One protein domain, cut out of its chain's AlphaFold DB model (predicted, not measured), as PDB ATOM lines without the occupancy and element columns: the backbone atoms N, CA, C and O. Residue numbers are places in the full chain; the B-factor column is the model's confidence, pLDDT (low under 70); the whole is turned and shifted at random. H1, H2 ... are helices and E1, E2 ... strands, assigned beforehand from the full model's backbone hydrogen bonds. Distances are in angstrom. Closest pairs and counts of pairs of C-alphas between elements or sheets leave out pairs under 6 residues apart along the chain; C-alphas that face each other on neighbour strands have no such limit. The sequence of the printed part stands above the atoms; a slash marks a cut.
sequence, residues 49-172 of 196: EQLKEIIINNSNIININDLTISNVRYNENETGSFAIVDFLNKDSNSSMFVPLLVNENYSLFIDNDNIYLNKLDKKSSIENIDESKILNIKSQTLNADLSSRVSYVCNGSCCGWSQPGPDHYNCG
ATOM      1  N   GLU A  49     154.329 118.459 136.095       88.81
ATOM      2  CA  GLU A  49     153.362 118.397 134.996       88.81
ATOM      3  C   GLU A  49     152.834 119.798 134.681       88.81
ATOM      4  O   GLU A  49     152.861 120.205 133.523       88.81
ATOM      5  N   GLN A  50     152.468 120.584 135.702       86.50
ATOM      6  CA  GLN A  50     152.047 121.971 135.494       86.50
ATOM      7  C   GLN A  50     153.183 122.830 134.909       86.50
ATOM      8  O   GLN A  50     152.933 123.687 134.063       86.50
ATOM      9  N   LEU A  51     154.443 122.601 135.305       88.81
ATOM     10  CA  LEU A  51     155.576 123.293 134.681       88.81
ATOM     11  C   LEU A  51     155.753 122.879 133.208       88.81
ATOM     12  O   LEU A  51     155.969 123.743 132.360       88.81
ATOM     13  N   LYS A  52     155.583 121.593 132.871       88.31
ATOM     14  CA  LYS A  52     155.572 121.131 131.474       88.31
ATOM     15  C   LYS A  52     154.420 121.749 130.667       88.31
ATOM     16  O   LYS A  52     154.646 122.183 129.541       88.31
ATOM     17  N   GLU A  53     153.219 121.861 131.238       83.31
ATOM     18  CA  GLU A  53     152.083 122.564 130.620       83.31
ATOM     19  C   GLU A  53     152.395 124.047 130.367       83.31
ATOM     20  O   GLU A  53     152.102 124.558 129.287       83.31
ATOM     21  N   ILE A  54     153.018 124.750 131.320       80.62
ATOM     22  CA  ILE A  54     153.443 126.151 131.146       80.62
ATOM     23  C   ILE A  54     154.465 126.270 130.004       80.62
ATOM     24  O   ILE A  54     154.344 127.175 129.176       80.62
ATOM     25  N   ILE A  55     155.426 125.344 129.909       82.12
ATOM     26  CA  ILE A  55     156.419 125.311 128.824       82.12
ATOM     27  C   ILE A  55     155.746 125.099 127.462       82.12
ATOM     28  O   ILE A  55     156.007 125.857 126.528       82.12
ATOM     29  N   ILE A  56     154.841 124.124 127.346       80.25
ATOM     30  CA  ILE A  56     154.084 123.834 126.115       80.25
ATOM     31  C   ILE A  56     153.260 125.048 125.673       80.25
ATOM     32  O   ILE A  56     153.374 125.488 124.534       80.25
ATOM     33  N   ASN A  57     152.497 125.654 126.587       73.94
ATOM     34  CA  ASN A  57     151.626 126.796 126.283       73.94
ATOM     35  C   ASN A  57     152.377 128.075 125.852       73.94
ATOM     36  O   ASN A  57     151.742 129.004 125.354       73.94
ATOM     37  N   ASN A  58     153.700 128.138 126.037       66.56
ATOM     38  CA  ASN A  58     154.550 129.273 125.659       66.56
ATOM     39  C   ASN A  58     155.658 128.887 124.650       66.56
ATOM     40  O   ASN A  58     156.622 129.632 124.479       66.56
ATOM     41  N   SER A  59     155.560 127.732 123.980       68.25
ATOM     42  CA  SER A  59     156.559 127.259 123.007       68.25
ATOM     43  C   SER A  59     155.920 126.563 121.798       68.25
ATOM     44  O   SER A  59     154.710 126.375 121.733       68.25
ATOM     45  N   ASN A  60     156.738 126.158 120.821       65.19
ATOM     46  CA  ASN A  60     156.300 125.345 119.675       65.19
ATOM     47  C   ASN A  60     156.276 123.825 119.988       65.19
ATOM     48  O   ASN A  60     156.318 123.006 119.068       65.19
ATOM     49  N   ILE A  61     156.260 123.420 121.265       69.38
ATOM     50  CA  ILE A  61     156.272 122.004 121.666       69.38
ATOM     51  C   ILE A  61     154.856 121.433 121.595       69.38
ATOM     52  O   ILE A  61     153.956 121.877 122.298       69.38
ATOM     53  N   ILE A  62     154.671 120.408 120.762       67.44
ATOM     54  CA  ILE A  62     153.357 119.795 120.494       67.44
ATOM     55  C   ILE A  62     153.061 118.616 121.446       67.44
ATOM     56  O   ILE A  62     151.909 118.225 121.609       67.44
ATOM     57  N   ASN A  63     154.084 118.035 122.083       75.81
ATOM     58  CA  ASN A  63     153.978 116.794 122.854       75.81
ATOM     59  C   ASN A  63     154.704 116.896 124.205       75.81
ATOM     60  O   ASN A  63     155.906 117.143 124.256       75.81
ATOM     61  N   ILE A  64     153.980 116.635 125.297       78.12
ATOM     62  CA  ILE A  64     154.495 116.684 126.675       78.12
ATOM     63  C   ILE A  64     155.507 115.580 127.007       78.12
ATOM     64  O   ILE A  64     156.338 115.753 127.900       78.12
ATOM     65  N   ASN A  65     155.470 114.468 126.271       80.88
ATOM     66  CA  ASN A  65     156.383 113.343 126.471       80.88
ATOM     67  C   ASN A  65     157.764 113.589 125.842       80.88
ATOM     68  O   ASN A  65     158.729 112.951 126.243       80.88
ATOM     69  N   ASP A  66     157.865 114.533 124.898       82.25
ATOM     70  CA  ASP A  66     159.129 114.920 124.251       82.25
ATOM     71  C   ASP A  66     159.930 115.947 125.088       82.25
ATOM     72  O   ASP A  66     161.029 116.342 124.691       82.25
ATOM     73  N   LEU A  67     159.368 116.398 126.221       86.69
ATOM     74  CA  LEU A  67     159.865 117.483 127.068       86.69
ATOM     75  C   LEU A  67     160.435 116.966 128.399       86.69
ATOM     76  O   LEU A  67     159.689 116.466 129.249       86.69
ATOM     77  N   THR A  68     161.726 117.202 128.637       89.81
ATOM     78  CA  THR A  68     162.417 116.900 129.904       89.81
ATOM     79  C   THR A  68     162.973 118.181 130.516       89.81
ATOM     80  O   THR A  68     163.813 118.847 129.920       89.81
ATOM     81  N   ILE A  69     162.516 118.544 131.717       91.19
ATOM     82  CA  ILE A  69     163.051 119.695 132.459       91.19
ATOM     83  C   ILE A  69     164.375 119.265 133.088       91.19
ATOM     84  O   ILE A  69     164.391 118.325 133.873       91.19
ATOM     85  N   SER A  70     165.470 119.936 132.730       89.44
ATOM     86  CA  SER A  70     166.822 119.590 133.186       89.44
ATOM     87  C   SER A  70     167.227 120.351 134.450       89.44
ATOM     88  O   SER A  70     167.924 119.811 135.304       89.44
ATOM     89  N   ASN A  71     166.784 121.605 134.593       91.56
ATOM     90  CA  ASN A  71     167.179 122.475 135.697       91.56
ATOM     91  C   ASN A  71     166.154 123.595 135.942       91.56
ATOM     92  O   ASN A  71     165.497 124.059 135.009       91.56
ATOM     93  N   VAL A  72     166.090 124.089 137.180       93.56
ATOM     94  CA  VAL A  72     165.413 125.346 137.529       93.56
ATOM     95  C   VAL A  72     166.347 126.179 138.399       93.56
ATOM     96  O   VAL A  72     166.735 125.773 139.494       93.56
ATOM     97  N   ARG A  73     166.686 127.373 137.914       93.38
ATOM     98  CA  ARG A  73     167.520 128.367 138.596       93.38
ATOM     99  C   ARG A  73     166.655 129.564 138.977       93.38
ATOM    100  O   ARG A  73     165.839 130.004 138.175       93.38
ATOM    101  N   TYR A  74     166.855 130.118 140.168       92.06
ATOM    102  CA  TYR A  74     166.145 131.314 140.631       92.06
ATOM    103  C   TYR A  74     167.103 132.498 140.760       92.06
ATOM    104  O   TYR A  74     168.246 132.327 141.184       92.06
ATOM    105  N   ASN A  75     166.626 133.691 140.415       89.94
ATOM    106  CA  ASN A  75     167.312 134.957 140.640       89.94
ATOM    107  C   ASN A  75     166.352 135.896 141.369       89.94
ATOM    108  O   ASN A  75     165.262 136.174 140.872       89.94
ATOM    109  N   GLU A  76     166.736 136.341 142.561       88.94
ATOM    110  CA  GLU A  76     165.904 137.187 143.413       88.94
ATOM    111  C   GLU A  76     166.745 138.353 143.930       88.94
ATOM    112  O   GLU A  76     167.786 138.150 144.559       88.94
ATOM    113  N   ASN A  77     166.324 139.576 143.618       88.12
ATOM    114  CA  ASN A  77     167.050 140.805 143.930       88.12
ATOM    115  C   ASN A  77     166.069 141.991 144.064       88.12
ATOM    116  O   ASN A  77     164.854 141.800 144.024       88.12
ATOM    117  N   GLU A  78     166.561 143.224 144.235       85.06
ATOM    118  CA  GLU A  78     165.687 144.387 144.470       85.06
ATOM    119  C   GLU A  78     164.710 144.704 143.321       85.06
ATOM    120  O   GLU A  78     163.696 145.361 143.557       85.06
ATOM    121  N   THR A  79     164.956 144.212 142.102       81.94
ATOM    122  CA  THR A  79     164.067 144.393 140.940       81.94
ATOM    123  C   THR A  79     162.923 143.376 140.866       81.94
ATOM    124  O   THR A  79     161.910 143.649 140.216       81.94
ATOM    125  N   GLY A  80     163.039 142.216 141.525       84.38
ATOM    126  CA  GLY A  80     162.051 141.141 141.427       84.38
ATOM    127  C   GLY A  80     162.581 139.734 141.722       84.38
ATOM    128  O   GLY A  80     163.701 139.542 142.198       84.38
ATOM    129  N   SER A  81     161.736 138.751 141.414       88.44
ATOM    130  CA  SER A  81     161.979 137.312 141.509       88.44
ATOM    131  C   SER A  81     161.703 136.660 140.155       88.44
ATOM    132  O   SER A  81     160.632 136.845 139.564       88.44
ATOM    133  N   PHE A  82     162.675 135.900 139.659       88.25
ATOM    134  CA  PHE A  82     162.692 135.332 138.314       88.25
ATOM    135  C   PHE A  82     163.143 133.871 138.367       88.25
ATOM    136  O   PHE A  82     164.050 133.522 139.126       88.25
ATOM    137  N   ALA A  83     162.546 133.023 137.532       91.31
ATOM    138  CA  ALA A  83     163.016 131.665 137.285       91.31
ATOM    139  C   ALA A  83     163.603 131.544 135.874       91.31
ATOM    140  O   ALA A  83     163.074 132.105 134.916       91.31
ATOM    141  N   ILE A  84     164.674 130.765 135.753       90.88
ATOM    142  CA  ILE A  84     165.228 130.279 134.493       90.88
ATOM    143  C   ILE A  84     165.082 128.758 134.507       90.88
ATOM    144  O   ILE A  84     165.633 128.088 135.381       90.88
ATOM    145  N   VAL A  85     164.312 128.225 133.565       91.06
ATOM    146  CA  VAL A  85     163.989 126.799 133.450       91.06
ATOM    147  C   VAL A  85     164.685 126.257 132.212       91.06
ATOM    148  O   VAL A  85     164.299 126.594 131.095       91.06
ATOM    149  N   ASP A  86     165.713 125.436 132.403       89.12
ATOM    150  CA  ASP A  86     166.477 124.838 131.307       89.12
ATOM    151  C   ASP A  86     165.892 123.453 130.991       89.12
ATOM    152  O   ASP A  86     165.743 122.618 131.888       89.12
ATOM    153  N   PHE A  87     165.551 123.179 129.734       88.38
ATOM    154  CA  PHE A  87     164.849 121.957 129.340       88.38
ATOM    155  C   PHE A  87     165.288 121.426 127.970       88.38
ATOM    156  O   PHE A  87     165.849 122.142 127.144       88.38
ATOM    157  N   LEU A  88     165.010 120.145 127.748       86.62
ATOM    158  CA  LEU A  88     165.238 119.422 126.506       86.62
ATOM    159  C   LEU A  88     163.902 119.207 125.796       86.62
ATOM    160  O   LEU A  88     162.919 118.817 126.426       86.62
ATOM    161  N   ASN A  89     163.888 119.428 124.488       79.56
ATOM    162  CA  ASN A  89     162.815 119.046 123.578       79.56
ATOM    163  C   ASN A  89     163.430 118.163 122.489       79.56
ATOM    164  O   ASN A  89     164.094 118.672 121.580       79.56
ATOM    165  N   LYS A  90     163.254 116.842 122.605       76.38
ATOM    166  CA  LYS A  90     164.001 115.841 121.814       76.38
ATOM    167  C   LYS A  90     165.511 116.101 121.912       76.38
ATOM    168  O   LYS A  90     166.053 116.125 123.010       76.38
ATOM    169  N   ASP A  91     166.160 116.358 120.782       69.50
ATOM    170  CA  ASP A  91     167.600 116.599 120.654       69.50
ATOM    171  C   ASP A  91     167.982 118.091 120.781       69.50
ATOM    172  O   ASP A  91     169.116 118.473 120.490       69.50
ATOM    173  N   SER A  92     167.035 118.962 121.160       73.88
ATOM    174  CA  SER A  92     167.240 120.413 121.266       73.88
ATOM    175  C   SER A  92     167.213 120.913 122.711       73.88
ATOM    176  O   SER A  92     166.261 120.665 123.452       73.88
ATOM    177  N   ASN A  93     168.251 121.662 123.087       78.56
ATOM    178  CA  ASN A  93     168.284 122.421 124.334       78.56
ATOM    179  C   ASN A  93     167.447 123.703 124.180       78.56
ATOM    180  O   ASN A  93     167.482 124.364 123.139       78.56
ATOM    181  N   SER A  94     166.746 124.082 125.242       82.94
ATOM    182  CA  SER A  94     165.949 125.305 125.328       82.94
ATOM    183  C   SER A  94     165.951 125.839 126.765       82.94
ATOM    184  O   SER A  94     166.253 125.121 127.718       82.94
ATOM    185  N   SER A  95     165.632 127.121 126.940       84.62
ATOM    186  CA  SER A  95     165.656 127.778 128.251       84.62
ATOM    187  C   SER A  95     164.559 128.839 128.327       84.62
ATOM    188  O   SER A  95     164.460 129.723 127.471       84.62
ATOM    189  N   MET A  96     163.705 128.748 129.343       84.75
ATOM    190  CA  MET A  96     162.586 129.661 129.570       84.75
ATOM    191  C   MET A  96     162.892 130.623 130.718       84.75
ATOM    192  O   MET A  96     163.201 130.185 131.824       84.75
ATOM    193  N   PHE A  97     162.723 131.922 130.481       84.62
ATOM    194  CA  PHE A  97     162.693 132.946 131.522       84.62
ATOM    195  C   PHE A  97     161.245 133.194 131.965       84.62
ATOM    196  O   PHE A  97     160.384 133.490 131.132       84.62
ATOM    197  N   VAL A  98     160.981 133.097 133.269       85.00
ATOM    198  CA  VAL A  98     159.662 133.317 133.881       85.00
ATOM    199  C   VAL A  98     159.777 134.387 134.973       85.00
ATOM    200  O   VAL A  98     160.351 134.118 136.032       85.00
ATOM    201  N   PRO A  99     159.215 135.592 134.779       80.88
ATOM    202  CA  PRO A  99     159.002 136.544 135.862       80.88
ATOM    203  C   PRO A  99     157.982 135.970 136.854       80.88
ATOM    204  O   PRO A  99     156.841 135.686 136.492       80.88
ATOM    205  N   LEU A 100     158.389 135.799 138.112       83.69
ATOM    206  CA  LEU A 100     157.505 135.363 139.198       83.69
ATOM    207  C   LEU A 100     156.892 136.578 139.902       83.69
ATOM    208  O   LEU A 100     155.699 136.593 140.196       83.69
ATOM    209  N   LEU A 101     157.717 137.602 140.124       84.06
ATOM    210  CA  LEU A 101     157.348 138.893 140.695       84.06
ATOM    211  C   LEU A 101     158.271 139.975 140.122       84.06
ATOM    212  O   LEU A 101     159.484 139.800 140.108       84.06
ATOM    213  N   VAL A 102     157.719 141.112 139.704       79.19
ATOM    214  CA  VAL A 102     158.490 142.323 139.372       79.19
ATOM    215  C   VAL A 102     158.140 143.390 140.404       79.19
ATOM    216  O   VAL A 102     156.963 143.587 140.713       79.19
ATOM    217  N   ASN A 103     159.158 144.051 140.959       81.88
ATOM    218  CA  ASN A 103     158.997 145.138 141.921       81.88
ATOM    219  C   ASN A 103     158.172 146.274 141.286       81.88
ATOM    220  O   ASN A 103     158.432 146.673 140.156       81.88
ATOM    221  N   GLU A 104     157.199 146.822 142.020       76.81
ATOM    222  CA  GLU A 104     156.303 147.896 141.555       76.81
ATOM    223  C   GLU A 104     157.018 149.173 141.076       76.81
ATOM    224  O   GLU A 104     156.441 149.945 140.318       76.81
ATOM    225  N   ASN A 105     158.276 149.371 141.481       76.50
ATOM    226  CA  ASN A 105     159.134 150.484 141.071       76.50
ATOM    227  C   ASN A 105     159.851 150.231 139.726       76.50
ATOM    228  O   ASN A 105     160.620 151.082 139.277       76.50
ATOM    229  N   TYR A 106     159.655 149.065 139.102       76.00
ATOM    230  CA  TYR A 106     160.329 148.620 137.882       76.00
ATOM    231  C   TYR A 106     159.320 148.165 136.821       76.00
ATOM    232  O   TYR A 106     158.182 147.799 137.109       76.00
ATOM    233  N   SER A 107     159.751 148.184 135.563       70.25
ATOM    234  CA  SER A 107     158.982 147.701 134.412       70.25
ATOM    235  C   SER A 107     159.868 146.838 133.515       70.25
ATOM    236  O   SER A 107     161.067 147.088 133.403       70.25
ATOM    237  N   LEU A 108     159.286 145.791 132.925       71.75
ATOM    238  CA  LEU A 108     159.991 144.797 132.109       71.75
ATOM    239  C   LEU A 108     159.833 145.133 130.618       71.75
ATOM    240  O   LEU A 108     158.722 145.371 130.149       71.75
ATOM    241  N   PHE A 109     160.948 145.141 129.885       69.19
ATOM    242  CA  PHE A 109     161.048 145.456 128.454       69.19
ATOM    243  C   PHE A 109     161.851 144.370 127.744       69.19
ATOM    244  O   PHE A 109     162.693 143.730 128.374       69.19
ATOM    245  N   ILE A 110     161.627 144.182 126.442       65.88
ATOM    246  CA  ILE A 110     162.321 143.168 125.639       65.88
ATOM    247  C   ILE A 110     162.683 143.732 124.266       65.88
ATOM    248  O   ILE A 110     161.851 144.378 123.633       65.88
ATOM    249  N   ASP A 111     163.897 143.438 123.796       58.84
ATOM    250  CA  ASP A 111     164.289 143.583 122.390       58.84
ATOM    251  C   ASP A 111     165.169 142.397 121.970       58.84
ATOM    252  O   ASP A 111     166.247 142.174 122.527       58.84
ATOM    253  N   ASN A 112     164.669 141.639 120.991       57.38
ATOM    254  CA  ASN A 112     165.260 140.433 120.397       57.38
ATOM    255  C   ASN A 112     165.726 139.408 121.453       57.38
ATOM    256  O   ASN A 112     164.910 138.626 121.940       57.38
ATOM    257  N   ASP A 113     167.000 139.447 121.840       66.19
ATOM    258  CA  ASP A 113     167.635 138.519 122.783       66.19
ATOM    259  C   ASP A 113     167.580 138.982 124.252       66.19
ATOM    260  O   ASP A 113     167.889 138.220 125.170       66.19
ATOM    261  N   ASN A 114     167.210 140.241 124.500       69.00
ATOM    262  CA  ASN A 114     167.453 140.926 125.768       69.00
ATOM    263  C   ASN A 114     166.164 141.184 126.552       69.00
ATOM    264  O   ASN A 114     165.164 141.613 125.980       69.00
ATOM    265  N   ILE A 115     166.222 141.022 127.878       75.44
ATOM    266  CA  ILE A 115     165.178 141.440 128.824       75.44
ATOM    267  C   ILE A 115     165.768 142.502 129.759       75.44
ATOM    268  O   ILE A 115     166.776 142.250 130.421       75.44
ATOM    269  N   TYR A 116     165.130 143.669 129.839       76.19
ATOM    270  CA  TYR A 116     165.554 144.812 130.655       76.19
ATOM    271  C   TYR A 116     164.522 145.152 131.734       76.19
ATOM    272  O   TYR A 116     163.317 145.028 131.510       76.19
ATOM    273  N   LEU A 117     164.989 145.639 132.884       77.06
ATOM    274  CA  LEU A 117     164.175 146.009 134.044       77.06
ATOM    275  C   LEU A 117     164.393 147.492 134.388       77.06
ATOM    276  O   LEU A 117     165.211 147.830 135.236       77.06
ATOM    277  N   ASN A 118     163.672 148.408 133.731       75.31
ATOM    278  CA  ASN A 118     163.880 149.847 133.953       75.31
ATOM    279  C   ASN A 118     163.077 150.367 135.154       75.31
ATOM    280  O   ASN A 118     161.868 150.132 135.264       75.31
ATOM    281  N   LYS A 119     163.744 151.135 136.023       77.19
ATOM    282  CA  LYS A 119     163.139 151.804 137.185       77.19
ATOM    283  C   LYS A 119     162.263 152.989 136.757       77.19
ATOM    284  O   LYS A 119     162.717 153.848 136.003       77.19
ATOM    285  N   LEU A 120     161.036 153.052 137.271       70.12
ATOM    286  CA  LEU A 120     159.971 153.952 136.808       70.12
ATOM    287  C   LEU A 120     160.145 155.430 137.223       70.12
ATOM    288  O   LEU A 120     159.738 156.317 136.480       70.12
ATOM    289  N   ASP A 121     160.785 155.708 138.365       60.75
ATOM    290  CA  ASP A 121     160.825 157.054 138.980       60.75
ATOM    291  C   ASP A 121     162.077 157.894 138.662       60.75
ATOM    292  O   ASP A 121     162.466 158.801 139.405       60.75
ATOM    293  N   LYS A 122     162.745 157.620 137.541       48.09
ATOM    294  CA  LYS A 122     163.758 158.525 136.978       48.09
ATOM    295  C   LYS A 122     163.380 158.884 135.551       48.09
ATOM    296  O   LYS A 122     162.690 158.133 134.876       48.09
ATOM    297  N   LYS A 123     163.907 160.015 135.068       44.19
ATOM    298  CA  LYS A 123     164.006 160.277 133.628       44.19
ATOM    299  C   LYS A 123     164.907 159.205 133.015       44.19
ATOM    300  O   LYS A 123     166.120 159.397 132.940       44.19
ATOM    301  N   SER A 124     164.333 158.075 132.630       43.72
ATOM    302  CA  SER A 124     165.007 157.084 131.813       43.72
ATOM    303  C   SER A 124     165.171 157.698 130.423       43.72
ATOM    304  O   SER A 124     164.238 157.790 129.631       43.72
ATOM    305  N   SER A 125     166.375 158.193 130.140       38.12
ATOM    306  CA  SER A 125     166.799 158.530 128.785       38.12
ATOM    307  C   SER A 125     166.995 157.221 128.024       38.12
ATOM    308  O   SER A 125     168.121 156.750 127.864       38.12
ATOM    309  N   ILE A 126     165.879 156.599 127.633       44.81
ATOM    310  CA  ILE A 126     165.843 155.371 126.836       44.81
ATOM    311  C   ILE A 126     166.148 155.736 125.378       44.81
ATOM    312  O   ILE A 126     165.332 155.605 124.469       44.81
ATOM    313  N   GLU A 127     167.354 156.248 125.160       39.81
ATOM    314  CA  GLU A 127     167.917 156.372 123.829       39.81
ATOM    315  C   GLU A 127     168.152 154.943 123.312       39.81
ATOM    316  O   GLU A 127     168.992 154.217 123.845       39.81
ATOM    317  N   ASN A 128     167.409 154.563 122.264       41.12
ATOM    318  CA  ASN A 128     167.463 153.276 121.547       41.12
ATOM    319  C   ASN A 128     166.635 152.083 122.094       41.12
ATOM    320  O   ASN A 128     167.013 150.941 121.843       41.12
ATOM    321  N   ILE A 129     165.470 152.292 122.729       47.47
ATOM    322  CA  ILE A 129     164.387 151.277 122.675       47.47
ATOM    323  C   ILE A 129     163.241 151.822 121.820       47.47
ATOM    324  O   ILE A 129     162.770 152.938 122.022       47.47
ATOM    325  N   ASP A 130     162.800 151.016 120.859       43.12
ATOM    326  CA  ASP A 130     161.645 151.292 120.008       43.12
ATOM    327  C   ASP A 130     160.348 151.164 120.823       43.12
ATOM    328  O   ASP A 130     159.916 150.057 121.160       43.12
ATOM    329  N   GLU A 131     159.716 152.300 121.140       40.91
ATOM    330  CA  GLU A 131     158.494 152.333 121.950       40.91
ATOM    331  C   GLU A 131     157.334 151.526 121.341       40.91
ATOM    332  O   GLU A 131     156.466 151.051 122.077       40.91
ATOM    333  N   SER A 132     157.338 151.288 120.022       37.25
ATOM    334  CA  SER A 132     156.302 150.493 119.349       37.25
ATOM    335  C   SER A 132     156.379 148.989 119.646       37.25
ATOM    336  O   SER A 132     155.392 148.279 119.447       37.25
ATOM    337  N   LYS A 133     157.510 148.503 120.181       37.56
ATOM    338  CA  LYS A 133     157.705 147.105 120.603       37.56
ATOM    339  C   LYS A 133     157.407 146.859 122.091       37.56
ATOM    340  O   LYS A 133     157.482 145.717 122.546       37.56
ATOM    341  N   ILE A 134     157.096 147.895 122.876       41.09
ATOM    342  CA  ILE A 134     157.012 147.785 124.339       41.09
ATOM    343  C   ILE A 134     155.733 147.064 124.789       41.09
ATOM    344  O   ILE A 134     154.632 147.617 124.778       41.09
ATOM    345  N   LEU A 135     155.903 145.853 125.321       41.16
ATOM    346  CA  LEU A 135     154.877 145.148 126.087       41.16
ATOM    347  C   LEU A 135     154.997 145.515 127.577       41.16
ATOM    348  O   LEU A 135     155.674 144.844 128.349       41.16
ATOM    349  N   ASN A 136     154.355 146.616 127.979       41.69
ATOM    350  CA  ASN A 136     154.454 147.149 129.342       41.69
ATOM    351  C   ASN A 136     153.637 146.306 130.347       41.69
ATOM    352  O   ASN A 136     152.464 146.581 130.618       41.69
ATOM    353  N   ILE A 137     154.257 145.246 130.877       45.84
ATOM    354  CA  ILE A 137     153.647 144.337 131.857       45.84
ATOM    355  C   ILE A 137     153.663 144.998 133.239       45.84
ATOM    356  O   ILE A 137     154.674 145.004 133.940       45.84
ATOM    357  N   LYS A 138     152.512 145.532 133.653       39.22
ATOM    358  CA  LYS A 138     152.301 146.029 135.020       39.22
ATOM    359  C   LYS A 138     152.289 144.860 136.008       39.22
ATOM    360  O   LYS A 138     151.689 143.824 135.724       39.22
ATOM    361  N   SER A 139     152.861 145.044 137.203       38.66
ATOM    362  CA  SER A 139     152.973 143.979 138.222       38.66
ATOM    363  C   SER A 139     151.631 143.325 138.588       38.66
ATOM    364  O   SER A 139     151.580 142.123 138.843       38.66
ATOM    365  N   GLN A 140     150.522 144.073 138.512       32.28
ATOM    366  CA  GLN A 140     149.157 143.566 138.714       32.28
ATOM    367  C   GLN A 140     148.795 142.371 137.808       32.28
ATOM    368  O   GLN A 140     147.989 141.537 138.211       32.28
ATOM    369  N   THR A 141     149.389 142.252 136.617       37.47
ATOM    370  CA  THR A 141     149.119 141.153 135.675       37.47
ATOM    371  C   THR A 141     149.821 139.842 136.068       37.47
ATOM    372  O   THR A 141     149.367 138.774 135.670       37.47
ATOM    373  N   LEU A 142     150.872 139.879 136.901       44.38
ATOM    374  CA  LEU A 142     151.600 138.678 137.356       44.38
ATOM    375  C   LEU A 142     150.833 137.860 138.417       44.38
ATOM    376  O   LEU A 142     151.118 136.677 138.610       44.38
ATOM    377  N   ASN A 143     149.835 138.479 139.060       36.66
ATOM    378  CA  ASN A 143     148.915 137.844 140.012       36.66
ATOM    379  C   ASN A 143     147.730 137.120 139.342       36.66
ATOM    380  O   ASN A 143     146.866 136.587 140.040       36.66
ATOM    381  N   ALA A 144     147.658 137.113 138.009       42.78
ATOM    382  CA  ALA A 144     146.718 136.272 137.276       42.78
ATOM    383  C   ALA A 144     147.163 134.791 137.293       42.78
ATOM    384  O   ALA A 144     148.245 134.453 137.779       42.78
ATOM    385  N   ASP A 145     146.312 133.889 136.793       43.47
ATOM    386  CA  ASP A 145     146.585 132.447 136.808       43.47
ATOM    387  C   ASP A 145     147.909 132.082 136.103       43.47
ATOM    388  O   ASP A 145     148.348 132.758 135.171       43.47
ATOM    389  N   LEU A 146     148.522 130.971 136.515       48.06
ATOM    390  CA  LEU A 146     149.796 130.473 135.987       48.06
ATOM    391  C   LEU A 146     149.783 130.305 134.453       48.06
ATOM    392  O   LEU A 146     150.789 130.596 133.811       48.06
ATOM    393  N   SER A 147     148.637 129.963 133.848       46.25
ATOM    394  CA  SER A 147     148.443 129.889 132.383       46.25
ATOM    395  C   SER A 147     148.437 131.247 131.646       46.25
ATOM    396  O   SER A 147     148.316 131.315 130.415       46.25
ATOM    397  N   SER A 148     148.536 132.353 132.389       48.91
ATOM    398  CA  SER A 148     148.517 133.732 131.884       48.91
ATOM    399  C   SER A 148     149.782 134.537 132.197       48.91
ATOM    400  O   SER A 148     149.915 135.658 131.706       48.91
ATOM    401  N   ARG A 149     150.738 133.965 132.942       60.75
ATOM    402  CA  ARG A 149     152.058 134.576 133.153       60.75
ATOM    403  C   ARG A 149     152.855 134.590 131.852       60.75
ATOM    404  O   ARG A 149     153.026 133.557 131.207       60.75
ATOM    405  N   VAL A 150     153.369 135.761 131.485       62.53
ATOM    406  CA  VAL A 150     154.196 135.916 130.283       62.53
ATOM    407  C   VAL A 150     155.555 135.266 130.527       62.53
ATOM    408  O   VAL A 150     156.238 135.618 131.485       62.53
ATOM    409  N   SER A 151     155.927 134.312 129.676       68.25
ATOM    410  CA  SER A 151     157.177 133.550 129.772       68.25
ATOM    411  C   SER A 151     157.912 133.592 128.433       68.25
ATOM    412  O   SER A 151     157.270 133.615 127.383       68.25
ATOM    413  N   TYR A 152     159.246 133.592 128.449       74.69
ATOM    414  CA  TYR A 152     160.062 133.841 127.252       74.69
ATOM    415  C   TYR A 152     160.996 132.672 126.970       74.69
ATOM    416  O   TYR A 152     161.846 132.342 127.794       74.69
ATOM    417  N   VAL A 153     160.833 132.035 125.809       73.56
ATOM    418  CA  VAL A 153     161.528 130.787 125.471       73.56
ATOM    419  C   VAL A 153     162.625 131.030 124.442       73.56
ATOM    420  O   VAL A 153     162.356 131.283 123.269       73.56
ATOM    421  N   CYS A 154     163.865 130.870 124.887       72.69
ATOM    422  CA  CYS A 154     165.023 130.652 124.032       72.69
ATOM    423  C   CYS A 154     165.026 129.183 123.564       72.69
ATOM    424  O   CYS A 154     164.720 128.281 124.349       72.69
ATOM    425  N   ASN A 155     165.372 128.936 122.297       70.12
ATOM    426  CA  ASN A 155     165.472 127.595 121.709       70.12
ATOM    427  C   ASN A 155     166.743 127.488 120.865       70.12
ATOM    428  O   ASN A 155     167.060 128.431 120.145       70.12
ATOM    429  N   GLY A 156     167.442 126.352 120.907       63.03
ATOM    430  CA  GLY A 156     168.562 126.063 120.004       63.03
ATOM    431  C   GLY A 156     169.729 125.338 120.676       63.03
ATOM    432  O   GLY A 156     169.870 125.326 121.895       63.03
ATOM    433  N   SER A 157     170.618 124.754 119.870       53.16
ATOM    434  CA  SER A 157     171.710 123.873 120.326       53.16
ATOM    435  C   SER A 157     172.716 124.500 121.305       53.16
ATOM    436  O   SER A 157     173.488 123.772 121.926       53.16
ATOM    437  N   CYS A 158     172.718 125.825 121.476       56.41
ATOM    438  CA  CYS A 158     173.527 126.550 122.466       56.41
ATOM    439  C   CYS A 158     172.693 127.512 123.339       56.41
ATOM    440  O   CYS A 158     173.226 128.473 123.887       56.41
ATOM    441  N   CYS A 159     171.385 127.273 123.460       69.19
ATOM    442  CA  CYS A 159     170.476 128.134 124.206       69.19
ATOM    443  C   CYS A 159     170.789 128.204 125.712       69.19
ATOM    444  O   CYS A 159     171.009 127.185 126.367       69.19
ATOM    445  N   GLY A 160     170.697 129.409 126.280       71.44
ATOM    446  CA  GLY A 160     170.660 129.632 127.724       71.44
ATOM    447  C   GLY A 160     170.464 131.106 128.082       71.44
ATOM    448  O   GLY A 160     170.964 131.989 127.383       71.44
ATOM    449  N   TRP A 161     169.753 131.381 129.180       80.88
ATOM    450  CA  TRP A 161     169.657 132.733 129.744       80.88
ATOM    451  C   TRP A 161     170.836 133.051 130.671       80.88
ATOM    452  O   TRP A 161     171.195 132.265 131.559       80.88
ATOM    453  N   SER A 162     171.395 134.245 130.477       79.38
ATOM    454  CA  SER A 162     172.480 134.846 131.258       79.38
ATOM    455  C   SER A 162     172.032 136.179 131.869       79.38
ATOM    456  O   SER A 162     171.124 136.817 131.340       79.38
ATOM    457  N   GLN A 163     172.668 136.614 132.962       81.06
ATOM    458  CA  GLN A 163     172.474 137.944 133.557       81.06
ATOM    459  C   GLN A 163     173.750 138.791 133.356       81.06
ATOM    460  O   GLN A 163     174.620 138.785 134.228       81.06
ATOM    461  N   PRO A 164     173.923 139.478 132.208       73.94
ATOM    462  CA  PRO A 164     175.047 140.393 131.978       73.94
ATOM    463  C   PRO A 164     175.072 141.623 132.905       73.94
ATOM    464  O   PRO A 164     176.137 142.212 133.082       73.94
ATOM    465  N   GLY A 165     173.946 142.014 133.515       79.38
ATOM    466  CA  GLY A 165     173.894 143.109 134.491       79.38
ATOM    467  C   GLY A 165     172.711 142.986 135.459       79.38
ATOM    468  O   GLY A 165     171.804 142.202 135.196       79.38
ATOM    469  N   PRO A 166     172.678 143.746 136.574       75.38
ATOM    470  CA  PRO A 166     171.644 143.605 137.610       75.38
ATOM    471  C   PRO A 166     170.215 143.632 137.047       75.38
ATOM    472  O   PRO A 166     169.411 142.747 137.341       75.38
ATOM    473  N   ASP A 167     169.976 144.576 136.138       78.62
ATOM    474  CA  ASP A 167     168.670 144.889 135.558       78.62
ATOM    475  C   ASP A 167     168.524 144.334 134.120       78.62
ATOM    476  O   ASP A 167     167.646 144.765 133.372       78.62
ATOM    477  N   HIS A 168     169.413 143.427 133.686       79.88
ATOM    478  CA  HIS A 168     169.544 142.996 132.286       79.88
ATOM    479  C   HIS A 168     169.866 141.499 132.160       79.88
ATOM    480  O   HIS A 168     170.904 141.029 132.631       79.88
ATOM    481  N   TYR A 169     168.995 140.767 131.461       80.94
ATOM    482  CA  TYR A 169     169.202 139.383 131.032       80.94
ATOM    483  C   TYR A 169     169.399 139.303 129.516       80.94
ATOM    484  O   TYR A 169     168.778 140.060 128.772       80.94
ATOM    485  N   ASN A 170     170.216 138.353 129.057       78.88
ATOM    486  CA  ASN A 170     170.433 138.089 127.635       78.88
ATOM    487  C   ASN A 170     170.349 136.591 127.298       78.88
ATOM    488  O   ASN A 170     170.916 135.746 128.004       78.88
ATOM    489  N   CYS A 171     169.671 136.299 126.192       76.88
ATOM    490  CA  CYS A 171     169.579 135.015 125.512       76.88
ATOM    491  C   CYS A 171     170.881 134.725 124.745       76.88
ATOM    492  O   CYS A 171     171.344 135.532 123.944       76.88
ATOM    493  N   GLY A 172     171.491 133.561 124.979       66.38
ATOM    494  CA  GLY A 172     172.730 133.145 124.309       66.38
ATOM    495  C   GLY A 172     172.563 132.544 122.905       66.38
ATOM    496  O   GLY A 172     173.516 131.948 122.406       66.38
TER     497      GLY A 172
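Overview. This is residues 49 to 172 of the 196 residues of an uncharacterized protein of Psychroflexus gondwanensis ACAM 44 (UniProt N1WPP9). Two antiparallel sheets are partly face to face in a loose sandwich, a long-stranded sheet E1-E2-E3-E6 and a shorter-stranded sheet E4-E5-E8-E7. H1 crosses the long sheet's other face, and residues 120 to 138 make a long loop at the opposite end of the domain from the link H1 to E1. The printed part has 124 residues, with two named helices and eight named strands in the order H1 E1 E2 E3 E4 E5 H2 E6 E7 E8, mostly strand. It is compact, with a radius of gyration of the C-alphas of 14.9 A, and elongated, spanning 48 by 30 by 27 A.

Along the chain. In the first sheet, E1 is residues 67 to 77, 29.7 A long, and bends by 57 degrees at residue 70. E2 is residues 80 to 89, 28.4 A; E3 is residues 92 to 102, 29.7 A; E6 is residues 152 to 155. In the second, E4 is residues 106 to 111, 16.8 A; E5 is residues 114 to 119, 16.3 A; E8 is residues 168 to 171; E7 is residues 161 to 165. H1, residues 49 to 57, 12.2 A, begins at C-alpha 49 (153.362, 118.397, 134.996). H2 is residues 139 to 143. E8 ends at C-alpha 171 (169.579, 135.015, 125.512).

Arrangement. The first sheet is strongly twisted and begins with a meander, E1 E2 E3, each strand the antiparallel neighbour of the one before. N 73 and O 84 are 2.8 A apart across the hairpin E1 and E2, N 85 and O 96 2.8 A across the hairpin E2 and E3, and N 95 and O 154 3.0 A across E3 and E6, within hydrogen-bond range. H1 is on this sheet at a height of 8.9 A, only just over E2 with 3 of its C-alphas, and runs across the strands, at 86 degrees to E2 on the local plane. H2 only grazes the sheet; the closest C-alphas of E3 and H2, Val 102 and Ser 139, are 5.9 A apart. The two sheets form a sandwich, two sheets face to face, with 30 pairs of C-alphas within 10 A and best planes 17 degrees apart. The closest C-alphas of E3 and E7, Ser 95 and Trp 161, are 6.5 A apart. In the second sheet N 109 and O 116 are 2.9 A apart across the hairpin E4 and E5, N 115 and O 169 2.9 A across E5 and E8, and N 170 and O 162 2.9 A across the hairpin E7 and E8. Every O i to N i+4 pair is within hydrogen-bond range in H1; in H2 0 of 1 is, and 1 of 2 O i to N i+3 pairs.

Size, cuts and confidence. The C-alphas farthest apart, Asn 65 and Lys 123, are 48.1 A apart. The printed part has no cut, and the link E5 to H2 is long, with 19 residues. Mean pLDDT of the printed part is 70.2; 48 residues are under 70, among them 121 to 151.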